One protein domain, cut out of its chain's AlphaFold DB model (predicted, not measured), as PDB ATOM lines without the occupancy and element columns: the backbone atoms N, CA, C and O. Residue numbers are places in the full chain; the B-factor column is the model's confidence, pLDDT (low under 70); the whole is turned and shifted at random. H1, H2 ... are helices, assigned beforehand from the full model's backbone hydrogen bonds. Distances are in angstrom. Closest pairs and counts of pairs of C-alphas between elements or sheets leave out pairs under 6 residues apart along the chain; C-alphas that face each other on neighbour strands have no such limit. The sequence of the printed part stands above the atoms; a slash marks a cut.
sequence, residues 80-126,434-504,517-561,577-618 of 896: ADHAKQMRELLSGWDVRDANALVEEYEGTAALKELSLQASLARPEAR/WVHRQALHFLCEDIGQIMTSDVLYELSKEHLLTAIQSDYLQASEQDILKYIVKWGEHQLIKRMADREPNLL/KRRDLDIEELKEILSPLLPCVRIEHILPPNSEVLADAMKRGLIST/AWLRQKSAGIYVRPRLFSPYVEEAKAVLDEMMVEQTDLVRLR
ATOM      1  N   ALA A  80      90.547  89.798  82.544       60.56
ATOM      2  CA  ALA A  80      90.620  90.022  81.096       60.56
ATOM      3  C   ALA A  80      89.360  90.659  80.472       60.56
ATOM      4  O   ALA A  80      88.237  90.183  80.603       60.56
ATOM      5  N   ASP A  81      89.568  91.761  79.752       82.69
ATOM      6  CA  ASP A  81      88.542  92.394  78.923       82.69
ATOM      7  C   ASP A  81      88.570  91.754  77.528       82.69
ATOM      8  O   ASP A  81      89.077  92.323  76.561       82.69
ATOM      9  N   HIS A  82      88.094  90.509  77.453       89.88
ATOM     10  CA  HIS A  82      88.028  89.726  76.213       89.88
ATOM     11  C   HIS A  82      87.218  90.430  75.112       89.88
ATOM     12  O   HIS A  82      87.540  90.320  73.931       89.88
ATOM     13  N   ALA A  83      86.215  91.207  75.523       90.44
ATOM     14  CA  ALA A  83      85.369  92.039  74.677       90.44
ATOM     15  C   ALA A  83      86.200  93.136  73.980       90.44
ATOM     16  O   ALA A  83      86.192  93.281  72.755       90.44
ATOM     17  N   LYS A  84      87.018  93.873  74.744       91.88
ATOM     18  CA  LYS A  84      87.979  94.828  74.177       91.88
ATOM     19  C   LYS A  84      89.052  94.138  73.330       91.88
ATOM     20  O   LYS A  84      89.364  94.643  72.257       91.88
ATOM     21  N   GLN A  85      89.608  93.011  73.782       91.56
ATOM     22  CA  GLN A  85      90.642  92.268  73.044       91.56
ATOM     23  C   GLN A  85      90.166  91.872  71.637       91.56
ATOM     24  O   GLN A  85      90.917  92.026  70.674       91.56
ATOM     25  N   MET A  86      88.915  91.419  71.505       92.88
ATOM     26  CA  MET A  86      88.341  91.041  70.213       92.88
ATOM     27  C   MET A  86      88.039  92.262  69.326       92.88
ATOM     28  O   MET A  86      88.379  92.251  68.144       92.88
ATOM     29  N   ARG A  87      87.507  93.357  69.894       92.94
ATOM     30  CA  ARG A  87      87.378  94.645  69.181       92.94
ATOM     31  C   ARG A  87      88.726  95.187  68.688       92.94
ATOM     32  O   ARG A  87      88.803  95.744  67.600       92.94
ATOM     33  N   GLU A  88      89.794  95.011  69.464       91.94
ATOM     34  CA  GLU A  88      91.148  95.432  69.087       91.94
ATOM     35  C   GLU A  88      91.736  94.553  67.967       91.94
ATOM     36  O   GLU A  88      92.378  95.083  67.058       91.94
ATOM     37  N   LEU A  89      91.460  93.239  67.958       90.81
ATOM     38  CA  LEU A  89      91.802  92.358  66.832       90.81
ATOM     39  C   LEU A  89      91.099  92.785  65.537       90.81
ATOM     40  O   LEU A  89      91.771  92.910  64.513       90.81
ATOM     41  N   LEU A  90      89.779  93.001  65.598       91.75
ATOM     42  CA  LEU A  90      88.926  93.346  64.452       91.75
ATOM     43  C   LEU A  90      89.089  94.803  63.981       91.75
ATOM     44  O   LEU A  90      88.577  95.177  62.927       91.75
ATOM     45  N   SER A  91      89.822  95.639  64.724       90.44
ATOM     46  CA  SER A  91      90.051  97.031  64.338       90.44
ATOM     47  C   SER A  91      90.786  97.131  62.991       90.44
ATOM     48  O   SER A  91      91.912  96.657  62.824       90.44
ATOM     49  N   GLY A  92      90.121  97.740  62.004       86.25
ATOM     50  CA  GLY A  92      90.621  97.872  60.632       86.25
ATOM     51  C   GLY A  92      90.378  96.670  59.708       86.25
ATOM     52  O   GLY A  92      90.906  96.678  58.598       86.25
ATOM     53  N   TRP A  93      89.602  95.660  60.122       90.94
ATOM     54  CA  TRP A  93      89.088  94.626  59.210       90.94
ATOM     55  C   TRP A  93      87.971  95.193  58.319       90.94
ATOM     56  O   TRP A  93      87.339  96.195  58.665       90.94
ATOM     57  N   ASP A  94      87.699  94.541  57.183       89.19
ATOM     58  CA  ASP A  94      86.509  94.828  56.377       89.19
ATOM     59  C   ASP A  94      85.311  93.942  56.792       89.19
ATOM     60  O   ASP A  94      85.436  92.997  57.575       89.19
ATOM     61  N   VAL A  95      84.117  94.270  56.287       90.44
ATOM     62  CA  VAL A  95      82.871  93.556  56.636       90.44
ATOM     63  C   VAL A  95      82.874  92.103  56.147       90.44
ATOM     64  O   VAL A  95      82.200  91.265  56.736       90.44
ATOM     65  N   ARG A  96      83.626  91.775  55.090       89.56
ATOM     66  CA  ARG A  96      83.702  90.418  54.529       89.56
ATOM     67  C   ARG A  96      84.588  89.530  55.387       89.56
ATOM     68  O   ARG A  96      84.181  88.415  55.694       89.56
ATOM     69  N   ASP A  97      85.743  90.038  55.807       90.25
ATOM     70  CA  ASP A  97      86.649  89.332  56.715       90.25
ATOM     71  C   ASP A  97      85.993  89.131  58.095       90.25
ATOM     72  O   ASP A  97      86.053  88.036  58.659       90.25
ATOM     73  N   ALA A  98      85.291  90.147  58.614       91.94
ATOM     74  CA  ALA A  98      84.516  90.030  59.853       91.94
ATOM     75  C   ALA A  98      83.361  89.013  59.726       91.94
ATOM     76  O   ALA A  98      83.182  88.166  60.604       91.94
ATOM     77  N   ASN A  99      82.615  89.041  58.613       92.25
ATOM     78  CA  ASN A  99      81.551  88.074  58.332       92.25
ATOM     79  C   ASN A  99      82.094  86.643  58.198       92.25
ATOM     80  O   ASN A  99      81.538  85.732  58.802       92.25
ATOM     81  N   ALA A 100      83.203  86.440  57.485       90.62
ATOM     82  CA  ALA A 100      83.823  85.126  57.314       90.62
ATOM     83  C   ALA A 100      84.290  84.510  58.649       90.62
ATOM     84  O   ALA A 100      84.190  83.297  58.841       90.62
ATOM     85  N   LEU A 101      84.748  85.331  59.604       91.94
ATOM     86  CA  LEU A 101      85.063  84.859  60.956       91.94
ATOM     87  C   LEU A 101      83.799  84.454  61.732       91.94
ATOM     88  O   LEU A 101      83.802  83.441  62.432       91.94
ATOM     89  N   VAL A 102      82.712  85.221  61.602       93.62
ATOM     90  CA  VAL A 102      81.419  84.867  62.205       93.62
ATOM     91  C   VAL A 102      80.852  83.586  61.580       93.62
ATOM     92  O   VAL A 102      80.368  82.738  62.327       93.62
ATOM     93  N   GLU A 103      80.981  83.382  60.268       91.25
ATOM     94  CA  GLU A 103      80.584  82.145  59.574       91.25
ATOM     95  C   GLU A 103      81.387  80.919  60.050       91.25
ATOM     96  O   GLU A 103      80.782  79.903  60.397       91.25
ATOM     97  N   GLU A 104      82.721  81.006  60.171       90.19
ATOM     98  CA  GLU A 104      83.536  79.923  60.761       90.19
ATOM     99  C   GLU A 104      83.114  79.624  62.214       90.19
ATOM    100  O   GLU A 104      83.041  78.456  62.616       90.19
ATOM    101  N   TYR A 105      82.763  80.643  63.010       93.81
ATOM    102  CA  TYR A 105      82.222  80.438  64.358       93.81
ATOM    103  C   TYR A 105      80.829  79.793  64.363       93.81
ATOM    104  O   TYR A 105      80.587  78.899  65.179       93.81
ATOM    105  N   GLU A 106      79.915  80.185  63.472       93.25
ATOM    106  CA  GLU A 106      78.594  79.550  63.362       93.25
ATOM    107  C   GLU A 106      78.697  78.100  62.885       93.25
ATOM    108  O   GLU A 106      78.044  77.219  63.453       93.25
ATOM    109  N   GLY A 107      79.575  77.820  61.919       91.56
ATOM    110  CA  GLY A 107      79.881  76.461  61.491       91.56
ATOM    111  C   GLY A 107      80.466  75.616  62.629       91.56
ATOM    112  O   GLY A 107      80.031  74.483  62.860       91.56
ATOM    113  N   THR A 108      81.380  76.183  63.418       92.19
ATOM    114  CA  THR A 108      81.948  75.514  64.603       92.19
ATOM    115  C   THR A 108      80.893  75.273  65.690       92.19
ATOM    116  O   THR A 108      80.894  74.217  66.324       92.19
ATOM    117  N   ALA A 109      79.945  76.195  65.882       93.88
ATOM    118  CA  ALA A 109      78.829  76.026  66.816       93.88
ATOM    119  C   ALA A 109      77.820  74.957  66.353       93.88
ATOM    120  O   ALA A 109      77.345  74.164  67.170       93.88
ATOM    121  N   ALA A 110      77.531  74.882  65.050       94.00
ATOM    122  CA  ALA A 110      76.701  73.824  64.475       94.00
ATOM    123  C   ALA A 110      77.355  72.439  64.647       94.00
ATOM    124  O   ALA A 110      76.678  71.479  65.032       94.00
ATOM    125  N   LEU A 111      78.677  72.350  64.451       93.31
ATOM    126  CA  LEU A 111      79.444  71.131  64.706       93.31
ATOM    127  C   LEU A 111      79.474  70.772  66.206       93.31
ATOM    128  O   LEU A 111      79.304  69.600  66.538       93.31
ATOM    129  N   LYS A 112      79.568  71.756  67.115       94.06
ATOM    130  CA  LYS A 112      79.490  71.530  68.573       94.06
ATOM    131  C   LYS A 112      78.181  70.856  68.992       94.06
ATOM    132  O   LYS A 112      78.231  69.884  69.742       94.06
ATOM    133  N   GLU A 113      77.014  71.309  68.517       93.94
ATOM    134  CA  GLU A 113      75.751  70.629  68.866       93.94
ATOM    135  C   GLU A 113      75.668  69.238  68.207       93.94
ATOM    136  O   GLU A 113      75.129  68.329  68.829       93.94
ATOM    137  N   LEU A 114      76.235  69.003  67.012       94.81
ATOM    138  CA  LEU A 114      76.319  67.638  66.453       94.81
ATOM    139  C   LEU A 114      77.175  66.715  67.334       94.81
ATOM    140  O   LEU A 114      76.718  65.634  67.704       94.81
ATOM    141  N   SER A 115      78.355  67.181  67.744       94.25
ATOM    142  CA  SER A 115      79.274  66.467  68.639       94.25
ATOM    143  C   SER A 115      78.672  66.221  70.029       94.25
ATOM    144  O   SER A 115      78.859  65.159  70.631       94.25
ATOM    145  N   LEU A 116      77.852  67.153  70.531       94.81
ATOM    146  CA  LEU A 116      77.063  66.981  71.756       94.81
ATOM    147  C   LEU A 116      75.980  65.902  71.591       94.81
ATOM    148  O   LEU A 116      75.852  65.037  72.458       94.81
ATOM    149  N   GLN A 117      75.233  65.898  70.483       95.12
ATOM    150  CA  GLN A 117      74.254  64.840  70.196       95.12
ATOM    151  C   GLN A 117      74.933  63.466  70.038       95.12
ATOM    152  O   GLN A 117      74.422  62.467  70.545       95.12
ATOM    153  N   ALA A 118      76.108  63.411  69.404       95.38
ATOM    154  CA  ALA A 118      76.921  62.199  69.310       95.38
ATOM    155  C   ALA A 118      77.488  61.763  70.673       95.38
ATOM    156  O   ALA A 118      77.628  60.568  70.931       95.38
ATOM    157  N   SER A 119      77.815  62.698  71.567       95.12
ATOM    158  CA  SER A 119      78.326  62.398  72.914       95.12
ATOM    159  C   SER A 119      77.240  61.848  73.838       95.12
ATOM    160  O   SER A 119      77.476  60.846  74.519       95.12
ATOM    161  N   LEU A 120      76.041  62.439  73.782       95.44
ATOM    162  CA  LEU A 120      74.843  62.018  74.517       95.44
ATOM    163  C   LEU A 120      74.318  60.634  74.103       95.44
ATOM    164  O   LEU A 120      73.622  60.000  74.894       95.44
ATOM    165  N   ALA A 121      74.636  60.162  72.896       96.12
ATOM    166  CA  ALA A 121      74.172  58.877  72.389       96.12
ATOM    167  C   ALA A 121      74.671  57.682  73.228       96.12
ATOM    168  O   ALA A 121      75.859  57.564  73.543       96.12
ATOM    169  N   ARG A 122      73.745  56.778  73.554       94.62
ATOM    170  CA  ARG A 122      73.952  55.434  74.116       94.62
ATOM    171  C   ARG A 122      72.773  54.538  73.680       94.62
ATOM    172  O   ARG A 122      71.775  55.095  73.216       94.62
ATOM    173  N   PRO A 123      72.841  53.202  73.825       93.81
ATOM    174  CA  PRO A 123      71.707  52.318  73.543       93.81
ATOM    175  C   PRO A 123      70.464  52.659  74.368       93.81
ATOM    176  O   PRO A 123      70.583  53.134  75.497       93.81
ATOM    177  N   GLU A 124      69.271  52.332  73.871       91.12
ATOM    178  CA  GLU A 124      68.079  52.307  74.725       91.12
ATOM    179  C   GLU A 124      68.180  51.165  75.749       91.12
ATOM    180  O   GLU A 124      68.336  49.999  75.379       91.12
ATOM    181  N   ALA A 125      68.050  51.478  77.040       92.69
ATOM    182  CA  ALA A 125      67.889  50.454  78.067       92.69
ATOM    183  C   ALA A 125      66.515  49.755  77.961       92.69
ATOM    184  O   ALA A 125      65.541  50.288  77.415       92.69
ATOM    185  N   ARG A 126      66.438  48.519  78.465       92.00
ATOM    186  CA  ARG A 126      65.232  47.684  78.363       92.00
ATOM    187  C   ARG A 126      64.261  47.976  79.509       92.00
ATOM    188  O   ARG A 126      64.479  47.547  80.638       92.00
ATOM    189  N   TRP A 434      80.146  56.505  78.378       97.00
ATOM    190  CA  TRP A 434      79.171  57.594  78.251       97.00
ATOM    191  C   TRP A 434      79.442  58.671  79.302       97.00
ATOM    192  O   TRP A 434      79.674  59.823  78.934       97.00
ATOM    193  N   VAL A 435      79.551  58.295  80.585       98.25
ATOM    194  CA  VAL A 435      79.902  59.233  81.667       98.25
ATOM    195  C   VAL A 435      81.238  59.927  81.386       98.25
ATOM    196  O   VAL A 435      81.345  61.127  81.624       98.25
ATOM    197  N   HIS A 436      82.220  59.228  80.802       97.75
ATOM    198  CA  HIS A 436      83.503  59.830  80.423       97.75
ATOM    199  C   HIS A 436      83.335  61.019  79.467       97.75
ATOM    200  O   HIS A 436      83.883  62.094  79.711       97.75
ATOM    201  N   ARG A 437      82.512  60.878  78.417       96.62
ATOM    202  CA  ARG A 437      82.212  61.981  77.484       96.62
ATOM    203  C   ARG A 437      81.489  63.133  78.177       96.62
ATOM    204  O   ARG A 437      81.817  64.289  77.927       96.62
ATOM    205  N   GLN A 438      80.558  62.835  79.085       97.62
ATOM    206  CA  GLN A 438      79.832  63.859  79.843       97.62
ATOM    207  C   GLN A 438      80.751  64.619  80.818       97.62
ATOM    208  O   GLN A 438      80.631  65.837  80.957       97.62
ATOM    209  N   ALA A 439      81.712  63.932  81.442       97.81
ATOM    210  CA  ALA A 439      82.722  64.528  82.312       97.81
ATOM    211  C   ALA A 439      83.766  65.348  81.528       97.81
ATOM    212  O   ALA A 439      84.132  66.437  81.965       97.81
ATOM    213  N   LEU A 440      84.188  64.893  80.340       96.69
ATOM    214  CA  LEU A 440      85.028  65.680  79.427       96.69
ATOM    215  C   LEU A 440      84.295  66.916  78.878       96.69
ATOM    216  O   LEU A 440      84.898  67.983  78.767       96.69
ATOM    217  N   HIS A 441      82.994  66.816  78.585       95.75
ATOM    218  CA  HIS A 441      82.175  67.970  78.206       95.75
ATOM    219  C   HIS A 441      82.083  68.983  79.356       95.75
ATOM    220  O   HIS A 441      82.289  70.174  79.141       95.75
ATOM    221  N   PHE A 442      81.828  68.529  80.589       96.25
ATOM    222  CA  PHE A 442      81.852  69.389  81.779       96.25
ATOM    223  C   PHE A 442      83.223  70.063  81.967       96.25
ATOM    224  O   PHE A 442      83.283  71.277  82.149       96.25
ATOM    225  N   LEU A 443      84.320  69.305  81.830       96.69
ATOM    226  CA  LEU A 443      85.690  69.830  81.853       96.69
ATOM    227  C   LEU A 443      85.920  70.907  80.778       96.69
ATOM    228  O   LEU A 443      86.624  71.869  81.058       96.69
ATOM    229  N   CYS A 444      85.330  70.782  79.582       96.25
ATOM    230  CA  CYS A 444      85.475  71.776  78.513       96.25
ATOM    231  C   CYS A 444      84.659  73.061  78.742       96.25
ATOM    232  O   CYS A 444      85.143  74.145  78.410       96.25
ATOM    233  N   GLU A 445      83.448  72.955  79.300       93.88
ATOM    234  CA  GLU A 445      82.572  74.111  79.556       93.88
ATOM    235  C   GLU A 445      82.993  74.903  80.803       93.88
ATOM    236  O   GLU A 445      83.064  76.130  80.759       93.88
ATOM    237  N   ASP A 446      83.307  74.218  81.909       93.19
ATOM    238  CA  ASP A 446      83.643  74.845  83.197       93.19
ATOM    239  C   ASP A 446      85.164  75.001  83.426       93.19
ATOM    240  O   ASP A 446      85.607  75.338  84.532       93.19
ATOM    241  N   ILE A 447      85.981  74.834  82.372       93.88
ATOM    242  CA  ILE A 447      87.454  74.921  82.430       93.88
ATOM    243  C   ILE A 447      87.955  76.200  83.116       93.88
ATOM    244  O   ILE A 447      88.922  76.154  83.872       93.88
ATOM    245  N   GLY A 448      87.280  77.335  82.906       91.88
ATOM    246  CA  GLY A 448      87.658  78.619  83.500       91.88
ATOM    247  C   GLY A 448      87.552  78.635  85.029       91.88
ATOM    248  O   GLY A 448      88.359  79.290  85.685       91.88
ATOM    249  N   GLN A 449      86.615  77.873  85.610       91.44
ATOM    250  CA  GLN A 449      86.547  77.673  87.061       91.44
ATOM    251  C   GLN A 449      87.673  76.733  87.514       91.44
ATOM    252  O   GLN A 449      88.427  77.069  88.429       91.44
ATOM    253  N   ILE A 450      87.837  75.605  86.814       93.50
ATOM    254  CA  ILE A 450      88.834  74.566  87.116       93.50
ATOM    255  C   ILE A 450      90.253  75.154  87.129       93.50
ATOM    256  O   ILE A 450      90.972  74.970  88.107       93.50
ATOM    257  N   MET A 451      90.621  75.952  86.120       91.81
ATOM    258  CA  MET A 451      91.904  76.665  86.026       91.81
ATOM    259  C   MET A 451      92.185  77.602  87.214       91.81
ATOM    260  O   MET A 451      93.344  77.830  87.559       91.81
ATOM    261  N   THR A 452      91.150  78.163  87.846       89.81
ATOM    262  CA  THR A 452      91.301  79.029  89.034       89.81
ATOM    263  C   THR A 452      91.337  78.272  90.363       89.81
ATOM    264  O   THR A 452      91.572  78.895  91.394       89.81
ATOM    265  N   SER A 453      91.139  76.954  90.336       93.12
ATOM    266  CA  SER A 453      91.075  76.073  91.506       93.12
ATOM    267  C   SER A 453      92.238  75.080  91.542       93.12
ATOM    268  O   SER A 453      92.856  74.794  90.516       93.12
ATOM    269  N   ASP A 454      92.501  74.488  92.707       92.00
ATOM    270  CA  ASP A 454      93.559  73.481  92.851       92.00
ATOM    271  C   ASP A 454      93.248  72.156  92.123       92.00
ATOM    272  O   ASP A 454      94.167  71.403  91.801       92.00
ATOM    273  N   VAL A 455      91.980  71.928  91.746       93.50
ATOM    274  CA  VAL A 455      91.515  70.793  90.920       93.50
ATOM    275  C   VAL A 455      92.304  70.683  89.608       93.50
ATOM    276  O   VAL A 455      92.551  69.574  89.132       93.50
ATOM    277  N   LEU A 456      92.773  71.813  89.052       94.88
ATOM    278  CA  LEU A 456      93.671  71.842  87.893       94.88
ATOM    279  C   LEU A 456      94.866  70.893  88.073       94.88
ATOM    280  O   LEU A 456      95.202  70.153  87.150       94.88
ATOM    281  N   TYR A 457      95.504  70.899  89.245       94.12
ATOM    282  CA  TYR A 457      96.736  70.152  89.511       94.12
ATOM    283  C   TYR A 457      96.502  68.647  89.728       94.12
ATOM    284  O   TYR A 457      97.440  67.855  89.603       94.12
ATOM    285  N   GLU A 458      95.260  68.236  89.996       93.88
ATOM    286  CA  GLU A 458      94.873  66.828  90.146       93.88
ATOM    287  C   GLU A 458      94.494  66.133  88.827       93.88
ATOM    288  O   GLU A 458      94.397  64.895  88.785       93.88
ATOM    289  N   LEU A 459      94.272  66.906  87.755       94.62
ATOM    290  CA  LEU A 459      93.996  66.383  86.417       94.62
ATOM    291  C   LEU A 459      95.215  65.644  85.847       94.62
ATOM    292  O   LEU A 459      96.354  66.108  85.939       94.62
ATOM    293  N   SER A 460      94.957  64.503  85.200       93.81
ATOM    294  CA  SER A 460      95.977  63.765  84.454       93.81
ATOM    295  C   SER A 460      96.390  64.524  83.187       93.81
ATOM    296  O   SER A 460      95.618  65.306  82.627       93.81
ATOM    297  N   LYS A 461      97.601  64.230  82.693       94.31
ATOM    298  CA  LYS A 461      98.103  64.756  81.411       94.31
ATOM    299  C   LYS A 461      97.141  64.457  80.256       94.31
ATOM    300  O   LYS A 461      97.001  65.275  79.359       94.31
ATOM    301  N   GLU A 462      96.491  63.296  80.293       94.88
ATOM    302  CA  GLU A 462      95.579  62.803  79.257       94.88
ATOM    303  C   GLU A 462      94.266  63.590  79.232       94.88
ATOM    304  O   GLU A 462      93.924  64.148  78.193       94.88
ATOM    305  N   HIS A 463      93.579  63.743  80.372       95.44
ATOM    306  CA  HIS A 463      92.338  64.528  80.432       95.44
ATOM    307  C   HIS A 463      92.579  65.998  80.056       95.44
ATOM    308  O   HIS A 463      91.769  66.606  79.355       95.44
ATOM    309  N   LEU A 464      93.718  66.557  80.482       95.25
ATOM    310  CA  LEU A 464      94.127  67.912  80.124       95.25
ATOM    311  C   LEU A 464      94.430  68.030  78.618       95.25
ATOM    312  O   LEU A 464      93.934  68.955  77.976       95.25
ATOM    313  N   LEU A 465      95.166  67.077  78.032       95.75
ATOM    314  CA  LEU A 465      95.448  67.026  76.592       95.75
ATOM    315  C   LEU A 465      94.158  66.963  75.763       95.75
ATOM    316  O   LEU A 465      93.986  67.782  74.863       95.75
ATOM    317  N   THR A 466      93.234  66.053  76.086       94.88
ATOM    318  CA  THR A 466      91.954  65.917  75.371       94.88
ATOM    319  C   THR A 466      91.117  67.198  75.448       94.88
ATOM    320  O   THR A 466      90.531  67.608  74.446       94.88
ATOM    321  N   ALA A 467      91.115  67.891  76.594       95.06
ATOM    322  CA  ALA A 467      90.447  69.186  76.724       95.06
ATOM    323  C   ALA A 467      91.099  70.276  75.846       95.06
ATOM    324  O   ALA A 467      90.386  71.019  75.174       95.06
ATOM    325  N   ILE A 468      92.436  70.354  75.790       94.62
ATOM    326  CA  ILE A 468      93.171  71.350  74.978       94.62
ATOM    327  C   ILE A 468      93.171  70.993  73.479       94.62
ATOM    328  O   ILE A 468      93.360  71.866  72.637       94.62
ATOM    329  N   GLN A 469      92.903  69.746  73.098       94.25
ATOM    330  CA  GLN A 469      92.666  69.383  71.696       94.25
ATOM    331  C   GLN A 469      91.275  69.820  71.203       94.25
ATOM    332  O   GLN A 469      91.094  70.038  70.007       94.25
ATOM    333  N   SER A 470      90.312  70.023  72.109       94.19
ATOM    334  CA  SER A 470      88.944  70.431  71.772       94.19
ATOM    335  C   SER A 470      88.856  71.845  71.174       94.19
ATOM    336  O   SER A 470      89.388  72.819  71.720       94.19
ATOM    337  N   ASP A 471      88.094  71.974  70.083       93.12
ATOM    338  CA  ASP A 471      87.644  73.262  69.528       93.12
ATOM    339  C   ASP A 471      86.617  73.971  70.427       93.12
ATOM    340  O   ASP A 471      86.396  75.175  70.295       93.12
ATOM    341  N   TYR A 472      85.981  73.233  71.342       94.81
ATOM    342  CA  TYR A 472      84.823  73.689  72.116       94.81
ATOM    343  C   TYR A 472      85.178  74.214  73.517       94.81
ATOM    344  O   TYR A 472      84.281  74.619  74.257       94.81
ATOM    345  N   LEU A 473      86.465  74.201  73.879       95.62
ATOM    346  CA  LEU A 473      86.993  74.594  75.187       95.62
ATOM    347  C   LEU A 473      86.686  76.069  75.515       95.62
ATOM    348  O   LEU A 473      87.069  76.968  74.765       95.62
ATOM    349  N   GLN A 474      86.042  76.338  76.655       95.56
ATOM    350  CA  GLN A 474      85.647  77.695  77.060       95.56
ATOM    351  C   GLN A 474      86.778  78.469  77.771       95.56
ATOM    352  O   GLN A 474      86.624  78.932  78.903       95.56
ATOM    353  N   ALA A 475      87.919  78.638  77.096       94.12
ATOM    354  CA  ALA A 475      89.038  79.465  77.560       94.12
ATOM    355  C   ALA A 475      89.744  80.209  76.412       94.12
ATOM    356  O   ALA A 475      89.734  79.766  75.265       94.12
ATOM    357  N   SER A 476      90.404  81.323  76.745       94.06
ATOM    358  CA  SER A 476      91.306  82.038  75.835       94.06
ATOM    359  C   SER A 476      92.638  81.284  75.676       94.06
ATOM    360  O   SER A 476      93.112  80.672  76.633       94.06
ATOM    361  N   GLU A 477      93.308  81.366  74.519       93.62
ATOM    362  CA  GLU A 477      94.652  80.766  74.349       93.62
ATOM    363  C   GLU A 477      95.688  81.354  75.326       93.62
ATOM    364  O   GLU A 477      96.607  80.656  75.757       93.62
ATOM    365  N   GLN A 478      95.518  82.622  75.729       92.56
ATOM    366  CA  GLN A 478      96.356  83.263  76.746       92.56
ATOM    367  C   GLN A 478      96.227  82.552  78.101       92.56
ATOM    368  O   GLN A 478      97.239  82.282  78.754       92.56
ATOM    369  N   ASP A 479      95.001  82.237  78.526       93.56
ATOM    370  CA  ASP A 479      94.747  81.504  79.765       93.56
ATOM    371  C   ASP A 479      95.151  80.034  79.642       93.56
ATOM    372  O   ASP A 479      95.818  79.519  80.538       93.56
ATOM    373  N   ILE A 480      94.852  79.383  78.516       95.00
ATOM    374  CA  ILE A 480      95.286  78.011  78.222       95.00
ATOM    375  C   ILE A 480      96.810  77.894  78.400       95.00
ATOM    376  O   ILE A 480      97.259  77.097  79.224       95.00
ATOM    377  N   LEU A 481      97.610  78.748  77.749       94.62
ATOM    378  CA  LEU A 481      99.071  78.764  77.907       94.62
ATOM    379  C   LEU A 481      99.502  79.011  79.367       94.62
ATOM    380  O   LEU A 481     100.312  78.268  79.925       94.62
ATOM    381  N   LYS A 482      98.931  80.038  80.005       93.94
ATOM    382  CA  LYS A 482      99.207  80.451  81.393       93.94
ATOM    383  C   LYS A 482      98.951  79.334  82.409       93.94
ATOM    384  O   LYS A 482      99.749  79.159  83.331       93.94
ATOM    385  N   TYR A 483      97.854  78.593  82.266       94.94
ATOM    386  CA  TYR A 483      97.470  77.535  83.202       94.94
ATOM    387  C   TYR A 483      98.106  76.177  82.866       94.94
ATOM    388  O   TYR A 483      98.452  75.457  83.801       94.94
ATOM    389  N   ILE A 484      98.400  75.874  81.593       95.00
ATOM    390  CA  ILE A 484      99.270  74.744  81.207       95.00
ATOM    391  C   ILE A 484     100.654  74.892  81.847       95.00
ATOM    392  O   ILE A 484     101.136  73.960  82.490       95.00
ATOM    393  N   VAL A 485     101.285  76.067  81.728       93.62
ATOM    394  CA  VAL A 485     102.618  76.307  82.304       93.62
ATOM    395  C   VAL A 485     102.592  76.178  83.833       93.62
ATOM    396  O   VAL A 485     103.473  75.530  84.395       93.62
ATOM    397  N   LYS A 486     101.557  76.695  84.513       93.69
ATOM    398  CA  LYS A 486     101.362  76.477  85.963       93.69
ATOM    399  C   LYS A 486     101.177  75.004  86.331       93.69
ATOM    400  O   LYS A 486     101.727  74.563  87.337       93.69
ATOM    401  N   TRP A 487     100.403  74.252  85.549       95.88
ATOM    402  CA  TRP A 487     100.204  72.820  85.767       95.88
ATOM    403  C   TRP A 487     101.529  72.063  85.633       95.88
ATOM    404  O   TRP A 487     101.881  71.308  86.535       95.88
ATOM    405  N   GLY A 488     102.311  72.329  84.582       94.31
ATOM    406  CA  GLY A 488     103.631  71.717  84.394       94.31
ATOM    407  C   GLY A 488     104.615  72.066  85.512       94.31
ATOM    408  O   GLY A 488     105.301  71.181  86.017       94.31
ATOM    409  N   GLU A 489     104.631  73.327  85.958       92.94
ATOM    410  CA  GLU A 489     105.427  73.772  87.111       92.94
ATOM    411  C   GLU A 489     105.026  73.024  88.397       92.94
ATOM    412  O   GLU A 489     105.904  72.588  89.141       92.94
ATOM    413  N   HIS A 490     103.729  72.790  88.635       92.44
ATOM    414  CA  HIS A 490     103.260  71.982  89.766       92.44
ATOM    415  C   HIS A 490     103.663  70.504  89.637       92.44
ATOM    416  O   HIS A 490     104.179  69.932  90.597       92.44
ATOM    417  N   GLN A 491     103.469  69.874  88.469       92.50
ATOM    418  CA  GLN A 491     103.866  68.471  88.271       92.50
ATOM    419  C   GLN A 491     105.383  68.282  88.417       92.50
ATOM    420  O   GLN A 491     105.819  67.256  88.937       92.50
ATOM    421  N   LEU A 492     106.192  69.273  88.022       91.56
ATOM    422  CA  LEU A 492     107.637  69.259  88.243       91.56
ATOM    423  C   LEU A 492     107.983  69.364  89.735       91.56
ATOM    424  O   LEU A 492     108.731  68.527  90.233       91.56
ATOM    425  N   ILE A 493     107.384  70.307  90.473       89.12
ATOM    426  CA  ILE A 493     107.564  70.420  91.936       89.12
ATOM    427  C   ILE A 493     107.181  69.109  92.640       89.12
ATOM    428  O   ILE A 493     107.886  68.674  93.551       89.12
ATOM    429  N   LYS A 494     106.112  68.442  92.190       86.94
ATOM    430  CA  LYS A 494     105.706  67.130  92.704       86.94
ATOM    431  C   LYS A 494     106.739  66.038  92.397       86.94
ATOM    432  O   LYS A 494     107.189  65.375  93.324       86.94
ATOM    433  N   ARG A 495     107.206  65.916  91.145       87.69
ATOM    434  CA  ARG A 495     108.302  64.991  90.774       87.69
ATOM    435  C   ARG A 495     109.575  65.243  91.595       87.69
ATOM    436  O   ARG A 495     110.256  64.290  91.960       87.69
ATOM    437  N   MET A 496     109.901  66.502  91.898       83.38
ATOM    438  CA  MET A 496     111.030  66.861  92.766       83.38
ATOM    439  C   MET A 496     110.796  66.414  94.218       83.38
ATOM    440  O   MET A 496     111.723  65.902  94.839       83.38
ATOM    441  N   ALA A 497     109.573  66.540  94.744       81.38
ATOM    442  CA  ALA A 497     109.205  66.054  96.077       81.38
ATOM    443  C   ALA A 497     109.298  64.526  96.199       81.38
ATOM    444  O   ALA A 497     109.822  64.023  97.192       81.38
ATOM    445  N   ASP A 498     108.828  63.805  95.177       80.12
ATOM    446  CA  ASP A 498     108.837  62.339  95.133       80.12
ATOM    447  C   ASP A 498     110.272  61.775  95.003       80.12
ATOM    448  O   ASP A 498     110.556  60.680  95.491       80.12
ATOM    449  N   ARG A 499     111.193  62.526  94.374       82.00
ATOM    450  CA  ARG A 499     112.630  62.193  94.271       82.00
ATOM    451  C   ARG A 499     113.427  62.569  95.526       82.00
ATOM    452  O   ARG A 499     114.253  61.784  95.980       82.00
ATOM    453  N   GLU A 500     113.211  63.769  96.066       73.88
ATOM    454  CA  GLU A 500     113.982  64.340  97.179       73.88
ATOM    455  C   GLU A 500     113.062  64.966  98.250       73.88
ATOM    456  O   GLU A 500     112.974  66.194  98.381       73.88
ATOM    457  N   PRO A 501     112.404  64.150  99.099       61.88
ATOM    458  CA  PRO A 501     111.453  64.647 100.101       61.88
ATOM    459  C   PRO A 501     112.083  65.609 101.127       61.88
ATOM    460  O   PRO A 501     111.387  66.433 101.728       61.88
ATOM    461  N   ASN A 502     113.406  65.559 101.308       59.06
ATOM    462  CA  ASN A 502     114.166  66.415 102.225       59.06
ATOM    463  C   ASN A 502     114.369  67.863 101.723       59.06
ATOM    464  O   ASN A 502     114.796  68.712 102.506       59.06
ATOM    465  N   LEU A 503     114.058  68.170 100.453       56.66
ATOM    466  CA  LEU A 503     114.071  69.547  99.928       56.66
ATOM    467  C   LEU A 503     112.805  70.342 100.284       56.66
ATOM    468  O   LEU A 503     112.809  71.572 100.220       56.66
ATOM    469  N   LEU A 504     111.714  69.649 100.627       52.09
ATOM    470  CA  LEU A 504     110.389  70.244 100.842       52.09
ATOM    471  C   LEU A 504     109.825  69.973 102.244       52.09
ATOM    472  O   LEU A 504     109.111  70.819 102.783       52.09
ATOM    473  N   LYS A 517     111.108  77.648  94.418       70.50
ATOM    474  CA  LYS A 517     110.502  78.761  93.674       70.50
ATOM    475  C   LYS A 517     110.516  78.475  92.179       70.50
ATOM    476  O   LYS A 517     111.389  77.784  91.676       70.50
ATOM    477  N   ARG A 518     109.630  79.150  91.440       71.19
ATOM    478  CA  ARG A 518     109.489  79.087  89.966       71.19
ATOM    479  C   ARG A 518     110.796  79.224  89.161       71.19
ATOM    480  O   ARG A 518     110.867  78.762  88.033       71.19
ATOM    481  N   ARG A 519     111.808  79.895  89.724       73.25
ATOM    482  CA  ARG A 519     113.137  80.131  89.119       73.25
ATOM    483  C   ARG A 519     114.170  79.036  89.440       73.25
ATOM    484  O   ARG A 519     115.243  79.045  88.856       73.25
ATOM    485  N   ASP A 520     113.882  78.204  90.440       77.00
ATOM    486  CA  ASP A 520     114.752  77.138  90.947       77.00
ATOM    487  C   ASP A 520     114.369  75.776  90.295       77.00
ATOM    488  O   ASP A 520     114.823  74.725  90.733       77.00
ATOM    489  N   LEU A 521     113.499  75.806  89.271       84.19
ATOM    490  CA  LEU A 521     113.014  74.667  88.483       84.19
ATOM    491  C   LEU A 521     113.876  74.470  87.230       84.19
ATOM    492  O   LEU A 521     114.211  75.456  86.569       84.19
ATOM    493  N   ASP A 522     114.155  73.220  86.852       87.50
ATOM    494  CA  ASP A 522     114.781  72.933  85.559       87.50
ATOM    495  C   ASP A 522     113.812  73.233  84.399       87.50
ATOM    496  O   ASP A 522     112.629  72.884  84.415       87.50
ATOM    497  N   ILE A 523     114.343  73.909  83.386       88.62
ATOM    498  CA  ILE A 523     113.632  74.327  82.184       88.62
ATOM    499  C   ILE A 523     113.505  73.158  81.198       88.62
ATOM    500  O   ILE A 523     112.489  73.080  80.506       88.62
ATOM    501  N   GLU A 524     114.466  72.227  81.143       88.81
ATOM    502  CA  GLU A 524     114.382  71.086  80.217       88.81
ATOM    503  C   GLU A 524     113.422  69.996  80.725       88.81
ATOM    504  O   GLU A 524     112.565  69.553  79.958       88.81
ATOM    505  N   GLU A 525     113.437  69.639  82.020       90.38
ATOM    506  CA  GLU A 525     112.389  68.761  82.585       90.38
ATOM    507  C   GLU A 525     110.983  69.383  82.474       90.38
ATOM    508  O   GLU A 525     110.005  68.679  82.211       90.38
ATOM    509  N   LEU A 526     110.861  70.711  82.613       92.25
ATOM    510  CA  LEU A 526     109.586  71.398  82.393       92.25
ATOM    511  C   LEU A 526     109.136  71.313  80.925       92.25
ATOM    512  O   LEU A 526     107.950  71.094  80.669       92.25
ATOM    513  N   LYS A 527     110.055  71.431  79.955       91.00
ATOM    514  CA  LYS A 527     109.744  71.190  78.537       91.00
ATOM    515  C   LYS A 527     109.320  69.750  78.279       91.00
ATOM    516  O   LYS A 527     108.357  69.561  77.546       91.00
ATOM    517  N   GLU A 528     109.960  68.749  78.884       91.81
ATOM    518  CA  GLU A 528     109.545  67.343  78.745       91.81
ATOM    519  C   GLU A 528     108.075  67.165  79.164       91.81
ATOM    520  O   GLU A 528     107.262  66.653  78.387       91.81
ATOM    521  N   ILE A 529     107.708  67.674  80.346       92.44
ATOM    522  CA  ILE A 529     106.341  67.616  80.891       92.44
ATOM    523  C   ILE A 529     105.330  68.327  79.977       92.44
ATOM    524  O   ILE A 529     104.225  67.819  79.765       92.44
ATOM    525  N   LEU A 530     105.699  69.493  79.440       93.69
ATOM    526  CA  LEU A 530     104.826  70.345  78.628       93.69
ATOM    527  C   LEU A 530     104.817  70.004  77.127       93.69
ATOM    528  O   LEU A 530     103.909  70.440  76.414       93.69
ATOM    529  N   SER A 531     105.762  69.188  76.652       92.00
ATOM    530  CA  SER A 531     105.955  68.843  75.237       92.00
ATOM    531  C   SER A 531     104.725  68.299  74.488       92.00
ATOM    532  O   SER A 531     104.608  68.625  73.308       92.00
ATOM    533  N   PRO A 532     103.773  67.547  75.090       92.94
ATOM    534  CA  PRO A 532     102.574  67.117  74.371       92.94
ATOM    535  C   PRO A 532     101.424  68.133  74.460       92.94
ATOM    536  O   PRO A 532     100.477  68.028  73.692       92.94
ATOM    537  N   LEU A 533     101.481  69.094  75.391       93.69
ATOM    538  CA  LEU A 533     100.408  70.066  75.637       93.69
ATOM    539  C   LEU A 533     100.610  71.355  74.830       93.69
ATOM    540  O   LEU A 533      99.655  71.883  74.263       93.69
ATOM    541  N   LEU A 534     101.849  71.854  74.753       91.62
ATOM    542  CA  LEU A 534     102.173  73.107  74.059       91.62
ATOM    543  C   LEU A 534     101.824  73.105  72.554       91.62
ATOM    544  O   LEU A 534     101.293  74.117  72.104       91.62
ATOM    545  N   PRO A 535     102.002  72.011  71.779       90.75
ATOM    546  CA  PRO A 535     101.582  71.965  70.373       90.75
ATOM    547  C   PRO A 535     100.065  72.089  70.150       90.75
ATOM    548  O   PRO A 535      99.634  72.301  69.023       90.75
ATOM    549  N   CYS A 536      99.245  71.938  71.197       91.44
ATOM    550  CA  CYS A 536      97.788  72.103  71.125       91.44
ATOM    551  C   CYS A 536      97.321  73.538  71.459       91.44
ATOM    552  O   CYS A 536      96.118  73.816  71.408       91.44
ATOM    553  N   VAL A 537      98.245  74.448  71.797       92.12
ATOM    554  CA  VAL A 537      97.982  75.877  72.046       92.12
ATOM    555  C   VAL A 537      98.101  76.655  70.736       92.12
ATOM    556  O   VAL A 537      99.107  76.558  70.033       92.12
ATOM    557  N   ARG A 538      97.087  77.455  70.399       90.69
ATOM    558  CA  ARG A 538      97.005  78.154  69.105       90.69
ATOM    559  C   ARG A 538      97.666  79.521  69.241       90.69
ATOM    560  O   ARG A 538      97.008  80.513  69.531       90.69
ATOM    561  N   ILE A 539      98.993  79.552  69.096       88.00
ATOM    562  CA  ILE A 539      99.827  80.739  69.371       88.00
ATOM    563  C   ILE A 539      99.352  81.970  68.575       88.00
ATOM    564  O   ILE A 539      99.197  83.041  69.156       88.00
ATOM    565  N   GLU A 540      99.006  81.795  67.297       85.50
ATOM    566  CA  GLU A 540      98.467  82.851  66.418       85.50
ATOM    567  C   GLU A 540      97.087  83.399  66.845       85.50
ATOM    568  O   GLU A 540      96.646  84.448  66.371       85.50
ATOM    569  N   HIS A 541      96.385  82.702  67.749       90.12
ATOM    570  CA  HIS A 541      95.094  83.118  68.312       90.12
ATOM    571  C   HIS A 541      95.221  83.685  69.741       90.12
ATOM    572  O   HIS A 541      94.212  83.962  70.398       90.12
ATOM    573  N   ILE A 542      96.445  83.891  70.249       90.44
ATOM    574  CA  ILE A 542      96.681  84.549  71.542       90.44
ATOM    575  C   ILE A 542      96.389  86.051  71.421       90.44
ATOM    576  O   ILE A 542      97.116  86.801  70.774       90.44
ATOM    577  N   LEU A 543      95.351  86.500  72.130       88.75
ATOM    578  CA  LEU A 543      95.065  87.916  72.356       88.75
ATOM    579  C   LEU A 543      95.424  88.312  73.804       88.75
ATOM    580  O   LEU A 543      95.198  87.518  74.719       88.75
ATOM    581  N   PRO A 544      95.962  89.525  74.041       87.12
ATOM    582  CA  PRO A 544      96.393  90.492  73.034       87.12
ATOM    583  C   PRO A 544      97.737  90.066  72.396       87.12
ATOM    584  O   PRO A 544      98.482  89.302  73.015       87.12
ATOM    585  N   PRO A 545      98.108  90.584  71.208       78.56
ATOM    586  CA  PRO A 545      99.348  90.186  70.522       78.56
ATOM    587  C   PRO A 545     100.637  90.444  71.324       78.56
ATOM    588  O   PRO A 545     101.641  89.768  71.133       78.56
ATOM    589  N   ASN A 546     100.613  91.403  72.255       82.38
ATOM    590  CA  ASN A 546     101.704  91.718  73.183       82.38
ATOM    591  C   ASN A 546     101.582  90.983  74.539       82.38
ATOM    592  O   ASN A 546     102.017  91.499  75.567       82.38
ATOM    593  N   SER A 547     100.966  89.796  74.559       86.62
ATOM    594  CA  SER A 547     100.738  88.992  75.765       86.62
ATOM    595  C   SER A 547     102.029  88.697  76.544       86.62
ATOM    596  O   SER A 547     102.887  87.933  76.098       86.62
ATOM    597  N   GLU A 548     102.119  89.220  77.772       88.69
ATOM    598  CA  GLU A 548     103.225  88.949  78.708       88.69
ATOM    599  C   GLU A 548     103.423  87.445  78.978       88.69
ATOM    600  O   GLU A 548     104.542  86.998  79.214       88.69
ATOM    601  N   VAL A 549     102.347  86.650  78.902       90.00
ATOM    602  CA  VAL A 549     102.381  85.187  79.078       90.00
ATOM    603  C   VAL A 549     103.155  84.516  77.941       90.00
ATOM    604  O   VAL A 549     103.978  83.636  78.192       90.00
ATOM    605  N   LEU A 550     102.910  84.944  76.697       89.06
ATOM    606  CA  LEU A 550     103.621  84.436  75.525       89.06
ATOM    607  C   LEU A 550     105.094  84.873  75.569       89.06
ATOM    608  O   LEU A 550     105.985  84.056  75.345       89.06
ATOM    609  N   ALA A 551     105.350  86.123  75.967       88.88
ATOM    610  CA  ALA A 551     106.703  86.639  76.151       88.88
ATOM    611  C   ALA A 551     107.495  85.899  77.255       88.88
ATOM    612  O   ALA A 551     108.668  85.596  77.037       88.88
ATOM    613  N   ASP A 552     106.889  85.555  78.403       89.81
ATOM    614  CA  ASP A 552     107.524  84.716  79.445       89.81
ATOM    615  C   ASP A 552     107.843  83.312  78.909       89.81
ATOM    616  O   ASP A 552     108.964  82.827  79.067       89.81
ATOM    617  N   ALA A 553     106.891  82.675  78.217       89.31
ATOM    618  CA  ALA A 553     107.068  81.334  77.660       89.31
ATOM    619  C   ALA A 553     108.179  81.274  76.592       89.31
ATOM    620  O   ALA A 553     109.023  80.374  76.636       89.31
ATOM    621  N   MET A 554     108.229  82.252  75.680       87.81
ATOM    622  CA  MET A 554     109.293  82.382  74.676       87.81
ATOM    623  C   MET A 554     110.647  82.714  75.315       87.81
ATOM    624  O   MET A 554     111.647  82.069  75.008       87.81
ATOM    625  N   LYS A 555     110.698  83.663  76.261       87.81
ATOM    626  CA  LYS A 555     111.938  84.049  76.964       87.81
ATOM    627  C   LYS A 555     112.538  82.903  77.785       87.81
ATOM    628  O   LYS A 555     113.752  82.854  77.971       87.81
ATOM    629  N   ARG A 556     111.700  81.984  78.269       87.25
ATOM    630  CA  ARG A 556     112.107  80.747  78.957       87.25
ATOM    631  C   ARG A 556     112.410  79.590  77.998       87.25
ATOM    632  O   ARG A 556     112.720  78.499  78.465       87.25
ATOM    633  N   GLY A 557     112.304  79.796  76.684       85.81
ATOM    634  CA  GLY A 557     112.546  78.771  75.667       85.81
ATOM    635  C   GLY A 557     111.566  77.595  75.713       85.81
ATOM    636  O   GLY A 557     111.900  76.522  75.218       85.81
ATOM    637  N   LEU A 558     110.387  77.763  76.332       85.50
ATOM    638  CA  LEU A 558     109.357  76.717  76.402       85.50
ATOM    639  C   LEU A 558     108.666  76.520  75.047       85.50
ATOM    640  O   LEU A 558     108.240  75.415  74.727       85.50
ATOM    641  N   ILE A 559     108.567  77.592  74.257       82.75
ATOM    642  CA  ILE A 559     108.026  77.590  72.897       82.75
ATOM    643  C   ILE A 559     109.186  77.778  71.919       82.75
ATOM    644  O   ILE A 559     109.863  78.806  71.945       82.75
ATOM    645  N   SER A 560     109.387  76.800  71.038       68.94
ATOM    646  CA  SER A 560     110.377  76.856  69.959       68.94
ATOM    647  C   SER A 560     109.848  77.671  68.777       68.94
ATOM    648  O   SER A 560     109.349  77.104  67.806       68.94
ATOM    649  N   THR A 561     109.947  78.998  68.837       58.50
ATOM    650  CA  THR A 561     109.714  79.832  67.647       58.50
ATOM    651  C   THR A 561     110.848  79.636  66.632       58.50
ATOM    652  O   THR A 561     112.014  79.741  67.030       58.50
ATOM    653  N   ALA A 577      95.586  84.415  59.784       78.69
ATOM    654  CA  ALA A 577      95.681  83.320  60.758       78.69
ATOM    655  C   ALA A 577      94.322  82.897  61.354       78.69
ATOM    656  O   ALA A 577      94.222  81.852  61.997       78.69
ATOM    657  N   TRP A 578      93.277  83.707  61.160       86.25
ATOM    658  CA  TRP A 578      91.933  83.500  61.713       86.25
ATOM    659  C   TRP A 578      90.918  83.065  60.640       86.25
ATOM    660  O   TRP A 578      89.902  82.456  60.974       86.25
ATOM    661  N   LEU A 579      91.210  83.316  59.357       85.06
ATOM    662  CA  LEU A 579      90.349  83.012  58.208       85.06
ATOM    663  C   LEU A 579      90.920  81.910  57.303       85.06
ATOM    664  O   LEU A 579      92.125  81.819  57.076       85.06
ATOM    665  N   ARG A 580      90.032  81.100  56.714       76.12
ATOM    666  CA  ARG A 580      90.378  79.972  55.832       76.12
ATOM    667  C   ARG A 580      90.777  80.429  54.420       76.12
ATOM    668  O   ARG A 580      90.033  80.261  53.453       76.12
ATOM    669  N   GLN A 581      91.971  80.999  54.276       68.94
ATOM    670  CA  GLN A 581      92.509  81.406  52.971       68.94
ATOM    671  C   GLN A 581      93.235  80.260  52.247       68.94
ATOM    672  O   GLN A 581      94.040  79.541  52.832       68.94
ATOM    673  N   LYS A 582      93.026  80.138  50.926       54.91
ATOM    674  CA  LYS A 582      93.630  79.087  50.071       54.91
ATOM    675  C   LYS A 582      95.151  79.210  49.859       54.91
ATOM    676  O   LYS A 582      95.733  78.372  49.178       54.91
ATOM    677  N   SER A 583      95.775  80.256  50.392       49.22
ATOM    678  CA  SER A 583      97.183  80.622  50.171       49.22
ATOM    679  C   SER A 583      97.961  80.898  51.465       49.22
ATOM    680  O   SER A 583      99.109  81.330  51.392       49.22
ATOM    681  N   ALA A 584      97.363  80.676  52.644       51.41
ATOM    682  CA  ALA A 584      97.937  81.057  53.936       51.41
ATOM    683  C   ALA A 584      98.291  79.834  54.808       51.41
ATOM    684  O   ALA A 584      97.514  79.414  55.661       51.41
ATOM    685  N   GLY A 585      99.499  79.293  54.612       59.56
ATOM    686  CA  GLY A 585     100.140  78.349  55.539       59.56
ATOM    687  C   GLY A 585      99.324  77.093  55.880       59.56
ATOM    688  O   GLY A 585      98.687  76.491  55.018       59.56
ATOM    689  N   ILE A 586      99.382  76.684  57.151       66.94
ATOM    690  CA  ILE A 586      98.537  75.628  57.722       66.94
ATOM    691  C   ILE A 586      97.411  76.322  58.493       66.94
ATOM    692  O   ILE A 586      97.643  76.852  59.579       66.94
ATOM    693  N   TYR A 587      96.199  76.332  57.936       79.81
ATOM    694  CA  TYR A 587      95.038  76.906  58.614       79.81
ATOM    695  C   TYR A 587      94.683  76.104  59.874       79.81
ATOM    696  O   TYR A 587      94.441  74.897  59.811       79.81
ATOM    697  N   VAL A 588      94.593  76.800  61.009       82.56
ATOM    698  CA  VAL A 588      94.055  76.272  62.264       82.56
ATOM    699  C   VAL A 588      92.774  77.037  62.579       82.56
ATOM    700  O   VAL A 588      92.758  78.265  62.585       82.56
ATOM    701  N   ARG A 589      91.694  76.306  62.858       86.31
ATOM    702  CA  ARG A 589      90.388  76.868  63.225       86.31
ATOM    703  C   ARG A 589      90.473  77.647  64.552       86.31
ATOM    704  O   ARG A 589      91.117  77.149  65.477       86.31
ATOM    705  N   PRO A 590      89.842  78.824  64.711       91.44
ATOM    706  CA  PRO A 590      89.697  79.471  66.021       91.44
ATOM    707  C   PRO A 590      88.861  78.622  66.995       91.44
ATOM    708  O   PRO A 590      87.925  77.941  66.576       91.44
ATOM    709  N   ARG A 591      89.150  78.657  68.306       93.31
ATOM    710  CA  ARG A 591      88.282  77.997  69.306       93.31
ATOM    711  C   ARG A 591      86.960  78.732  69.478       93.31
ATOM    712  O   ARG A 591      86.925  79.963  69.482       93.31
ATOM    713  N   LEU A 592      85.898  77.979  69.752       94.38
ATOM    714  CA  LEU A 592      84.562  78.496  70.046       94.38
ATOM    715  C   LEU A 592      84.459  79.043  71.486       94.38
ATOM    716  O   LEU A 592      83.641  78.586  72.286       94.38
ATOM    717  N   PHE A 593      85.309  80.009  71.835       95.81
ATOM    718  CA  PHE A 593      85.292  80.688  73.130       95.81
ATOM    719  C   PHE A 593      84.196  81.761  73.142       95.81
ATOM    720  O   PHE A 593      84.322  82.790  72.473       95.81
ATOM    721  N   SER A 594      83.117  81.524  73.895       94.75
ATOM    722  CA  SER A 594      81.881  82.323  73.807       94.75
ATOM    723  C   SER A 594      82.083  83.853  73.873       94.75
ATOM    724  O   SER A 594      81.495  84.537  73.039       94.75
ATOM    725  N   PRO A 595      82.944  84.425  74.747       94.44
ATOM    726  CA  PRO A 595      83.182  85.872  74.786       94.44
ATOM    727  C   PRO A 595      83.762  86.480  73.499       94.44
ATOM    728  O   PRO A 595      83.488  87.643  73.220       94.44
ATOM    729  N   TYR A 596      84.538  85.731  72.705       94.94
ATOM    730  CA  TYR A 596      85.017  86.208  71.397       94.94
ATOM    731  C   TYR A 596      83.943  86.055  70.312       94.94
ATOM    732  O   TYR A 596      83.806  86.932  69.466       94.94
ATOM    733  N   VAL A 597      83.145  84.981  70.361       95.06
ATOM    734  CA  VAL A 597      82.048  84.729  69.405       95.06
ATOM    735  C   VAL A 597      80.938  85.777  69.540       95.06
ATOM    736  O   VAL A 597      80.455  86.302  68.538       95.06
ATOM    737  N   GLU A 598      80.537  86.088  70.775       95.06
ATOM    738  CA  GLU A 598      79.526  87.109  71.073       95.06
ATOM    739  C   GLU A 598      79.978  88.503  70.616       95.06
ATOM    740  O   GLU A 598      79.185  89.255  70.051       95.06
ATOM    741  N   GLU A 599      81.256  88.831  70.813       95.75
ATOM    742  CA  GLU A 599      81.814  90.130  70.440       95.75
ATOM    743  C   GLU A 599      82.049  90.271  68.932       95.75
ATOM    744  O   GLU A 599      81.723  91.306  68.361       95.75
ATOM    745  N   ALA A 600      82.551  89.233  68.253       95.31
ATOM    746  CA  ALA A 600      82.720  89.261  66.798       95.31
ATOM    747  C   ALA A 600      81.385  89.493  66.069       95.31
ATOM    748  O   ALA A 600      81.337  90.217  65.077       95.31
ATOM    749  N   LYS A 601      80.294  88.932  66.605       95.75
ATOM    750  CA  LYS A 601      78.928  89.186  66.130       95.75
ATOM    751  C   LYS A 601      78.485  90.627  66.383       95.75
ATOM    752  O   LYS A 601      78.006  91.260  65.452       95.75
ATOM    753  N   ALA A 602      78.700  91.162  67.588       94.88
ATOM    754  CA  ALA A 602      78.357  92.550  67.902       94.88
ATOM    755  C   ALA A 602      79.100  93.558  67.002       94.88
ATOM    756  O   ALA A 602      78.482  94.477  66.474       94.88
ATOM    757  N   VAL A 603      80.401  93.346  66.765       94.25
ATOM    758  CA  VAL A 603      81.203  94.179  65.852       94.25
ATOM    759  C   VAL A 603      80.706  94.067  64.406       94.25
ATOM    760  O   VAL A 603      80.598  95.084  63.723       94.25
ATOM    761  N   LEU A 604      80.351  92.865  63.934       94.69
ATOM    762  CA  LEU A 604      79.767  92.693  62.601       94.69
ATOM    763  C   LEU A 604      78.419  93.420  62.468       94.69
ATOM    764  O   LEU A 604      78.217  94.130  61.483       94.69
ATOM    765  N   ASP A 605      77.528  93.289  63.454       93.19
ATOM    766  CA  ASP A 605      76.234  93.982  63.483       93.19
ATOM    767  C   ASP A 605      76.426  95.514  63.442       93.19
ATOM    768  O   ASP A 605      75.777  96.194  62.642       93.19
ATOM    769  N   GLU A 606      77.361  96.059  64.232       92.94
ATOM    770  CA  GLU A 606      77.742  97.483  64.207       92.94
ATOM    771  C   GLU A 606      78.215  97.915  62.802       92.94
ATOM    772  O   GLU A 606      77.680  98.872  62.233       92.94
ATOM    773  N   MET A 607      79.140  97.169  62.184       92.06
ATOM    774  CA  MET A 607      79.654  97.466  60.838       92.06
ATOM    775  C   MET A 607      78.573  97.356  59.741       92.06
ATOM    776  O   MET A 607      78.588  98.119  58.768       92.06
ATOM    777  N   MET A 608      77.617  96.427  59.870       89.19
ATOM    778  CA  MET A 608      76.499  96.287  58.928       89.19
ATOM    779  C   MET A 608      75.461  97.408  59.075       89.19
ATOM    780  O   MET A 608      74.905  97.856  58.063       89.19
ATOM    781  N   VAL A 609      75.231  97.911  60.292       88.12
ATOM    782  CA  VAL A 609      74.420  99.118  60.521       88.12
ATOM    783  C   VAL A 609      75.096 100.336  59.889       88.12
ATOM    784  O   VAL A 609      74.438 101.045  59.125       88.12
ATOM    785  N   GLU A 610      76.404 100.533  60.089       82.12
ATOM    786  CA  GLU A 610      77.142 101.636  59.451       82.12
ATOM    787  C   GLU A 610      77.064 101.589  57.917       82.12
ATOM    788  O   GLU A 610      76.782 102.610  57.283       82.12
ATOM    789  N   GLN A 611      77.242 100.417  57.291       77.62
ATOM    790  CA  GLN A 611      77.060 100.296  55.837       77.62
ATOM    791  C   GLN A 611      75.620 100.587  55.400       77.62
ATOM    792  O   GLN A 611      75.413 101.262  54.386       77.62
ATOM    793  N   THR A 612      74.626 100.124  56.160       75.31
ATOM    794  CA  THR A 612      73.209 100.367  55.860       75.31
ATOM    795  C   THR A 612      72.884 101.858  55.917       75.31
ATOM    796  O   THR A 612      72.289 102.393  54.977       75.31
ATOM    797  N   ASP A 613      73.331 102.567  56.952       74.12
ATOM    798  CA  ASP A 613      73.096 104.004  57.079       74.12
ATOM    799  C   ASP A 613      73.924 104.824  56.079       74.12
ATOM    800  O   ASP A 613      73.417 105.810  55.542       74.12
ATOM    801  N   LEU A 614      75.127 104.382  55.693       72.31
ATOM    802  CA  LEU A 614      75.865 104.966  54.563       72.31
ATOM    803  C   LEU A 614      75.118 104.800  53.228       72.31
ATOM    804  O   LEU A 614      75.114 105.731  52.417       72.31
ATOM    805  N   VAL A 615      74.456 103.663  52.987       68.94
ATOM    806  CA  VAL A 615      73.594 103.463  51.806       68.94
ATOM    807  C   VAL A 615      72.355 104.361  51.875       68.94
ATOM    808  O   VAL A 615      72.041 105.036  50.890       68.94
ATOM    809  N   ARG A 616      71.699 104.467  53.037       67.62
ATOM    810  CA  ARG A 616      70.547 105.369  53.234       67.62
ATOM    811  C   ARG A 616      70.936 106.836  53.048       67.62
ATOM    812  O   ARG A 616      70.225 107.559  52.356       67.62
ATOM    813  N   LEU A 617      72.085 107.270  53.564       60.47
ATOM    814  CA  LEU A 617      72.617 108.625  53.373       60.47
ATOM    815  C   LEU A 617      72.971 108.923  51.908       60.47
ATOM    816  O   LEU A 617      72.783 110.056  51.458       60.47
ATOM    817  N   ARG A 618      73.433 107.927  51.137       58.62
ATOM    818  CA  ARG A 618      73.613 108.062  49.677       58.62
ATOM    819  C   ARG A 618      72.268 108.207  48.960       58.62
ATOM    820  O   ARG A 618      72.134 109.113  48.143       58.62
TER     821      ARG A 618
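Overview. This is residues 80 to 126, 434 to 504, 517 to 561 and 577 to 618 of the 896 residues of the protein "BTB/POZ domain-containing protein 7-like" of Scleropages formosus (UniProt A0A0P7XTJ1). This is a flat assembly of helices in two groups: H10 with H1 and H2 towards one end of the longest axis, and H7 with H5, H8 and H9 towards the other. H7 and H10 point outward at opposite ends, while H2 slants away from H10 and makes a V with H3, which leads back through H4, H5 and H6 to H7. Residues 497 to 503 stick out at one end and 612 to 618 at the other. The printed part has 205 residues, of which 129 are in ten named helices, H1 to H10 in chain order; there is no named strand, and the class is all helix. The whole is only just loose, close to compact, with a radius of gyration of the C-alphas of 20.3 A and spans of 78 by 59 by 32 A.

Arrangement. H1, residues 82 to 90, touches residues 595 to 603 of H10, residues 594 to 618, at a steep tilt of 49 degrees, with the C-alphas of Ala 83 and Glu 599 closest at 5.9 A. H2, residues 95 to 120, touches H10 through residues 95 to 105, opposite ways at 36 degrees, only just a steep tilt; the closest C-alphas are those of Ala 98 and Leu 604, 6.1 A. Residues 119 to 120 of H2 touch residues 434 to 438 of H3, residues 434 to 445, at a shallow tilt of 28 degrees, opposite ways, with the C-alphas of Ser 119 and Arg 437 closest at 6.0 A. H3 touches H6, residues 461 to 469, with the C-alphas of Cys 444 and Ala 467 closest at 5.9 A. H4, residues 447 to 451, touches no helix but is near H5, residues 455 to 458, and H7, residues 477 to 499. H7 touches H5, closest at the C-alphas of Trp 487 and Tyr 457, 5.8 A; H8, residues 523 to 530, at those of Gly 488 and Ile 529, 6.0 A; and H9, residues 548 to 555, at those of Lys 482 and Val 549, 6.2 A. H7 and H10 are apart. Every O i to N i+4 pair is within hydrogen-bond range in each helix but H5, which is too short for one.

Along the chain. H1 begins at C-alpha 82, (88.028, 89.726, 76.213). First to last C-alpha, H2 measures 37.1 A, H10 36.2 A, H7 32.6 A and H3 16.9 A. H7 ends at C-alpha 499, (112.630, 62.193, 94.271), and H10 at C-alpha 618, (73.613, 108.062, 49.677).

Size, cuts and confidence. The C-alphas of Asn 502 and Arg 618, the two farthest apart, are 78.4 A apart. Residues 127 to 433, 505 to 516 and 562 to 576 are not printed, and the C-alpha gaps across these cuts are 17.1, 11.1 and 16.0 A. Of the links that are printed whole, H8 to H9 is long, with 17 residues. Mean pLDDT of the printed part is 88.3, and 17 residues are under 70: 80, 501 to 504, 560 to 561, 581 to 586 and 615 to 618.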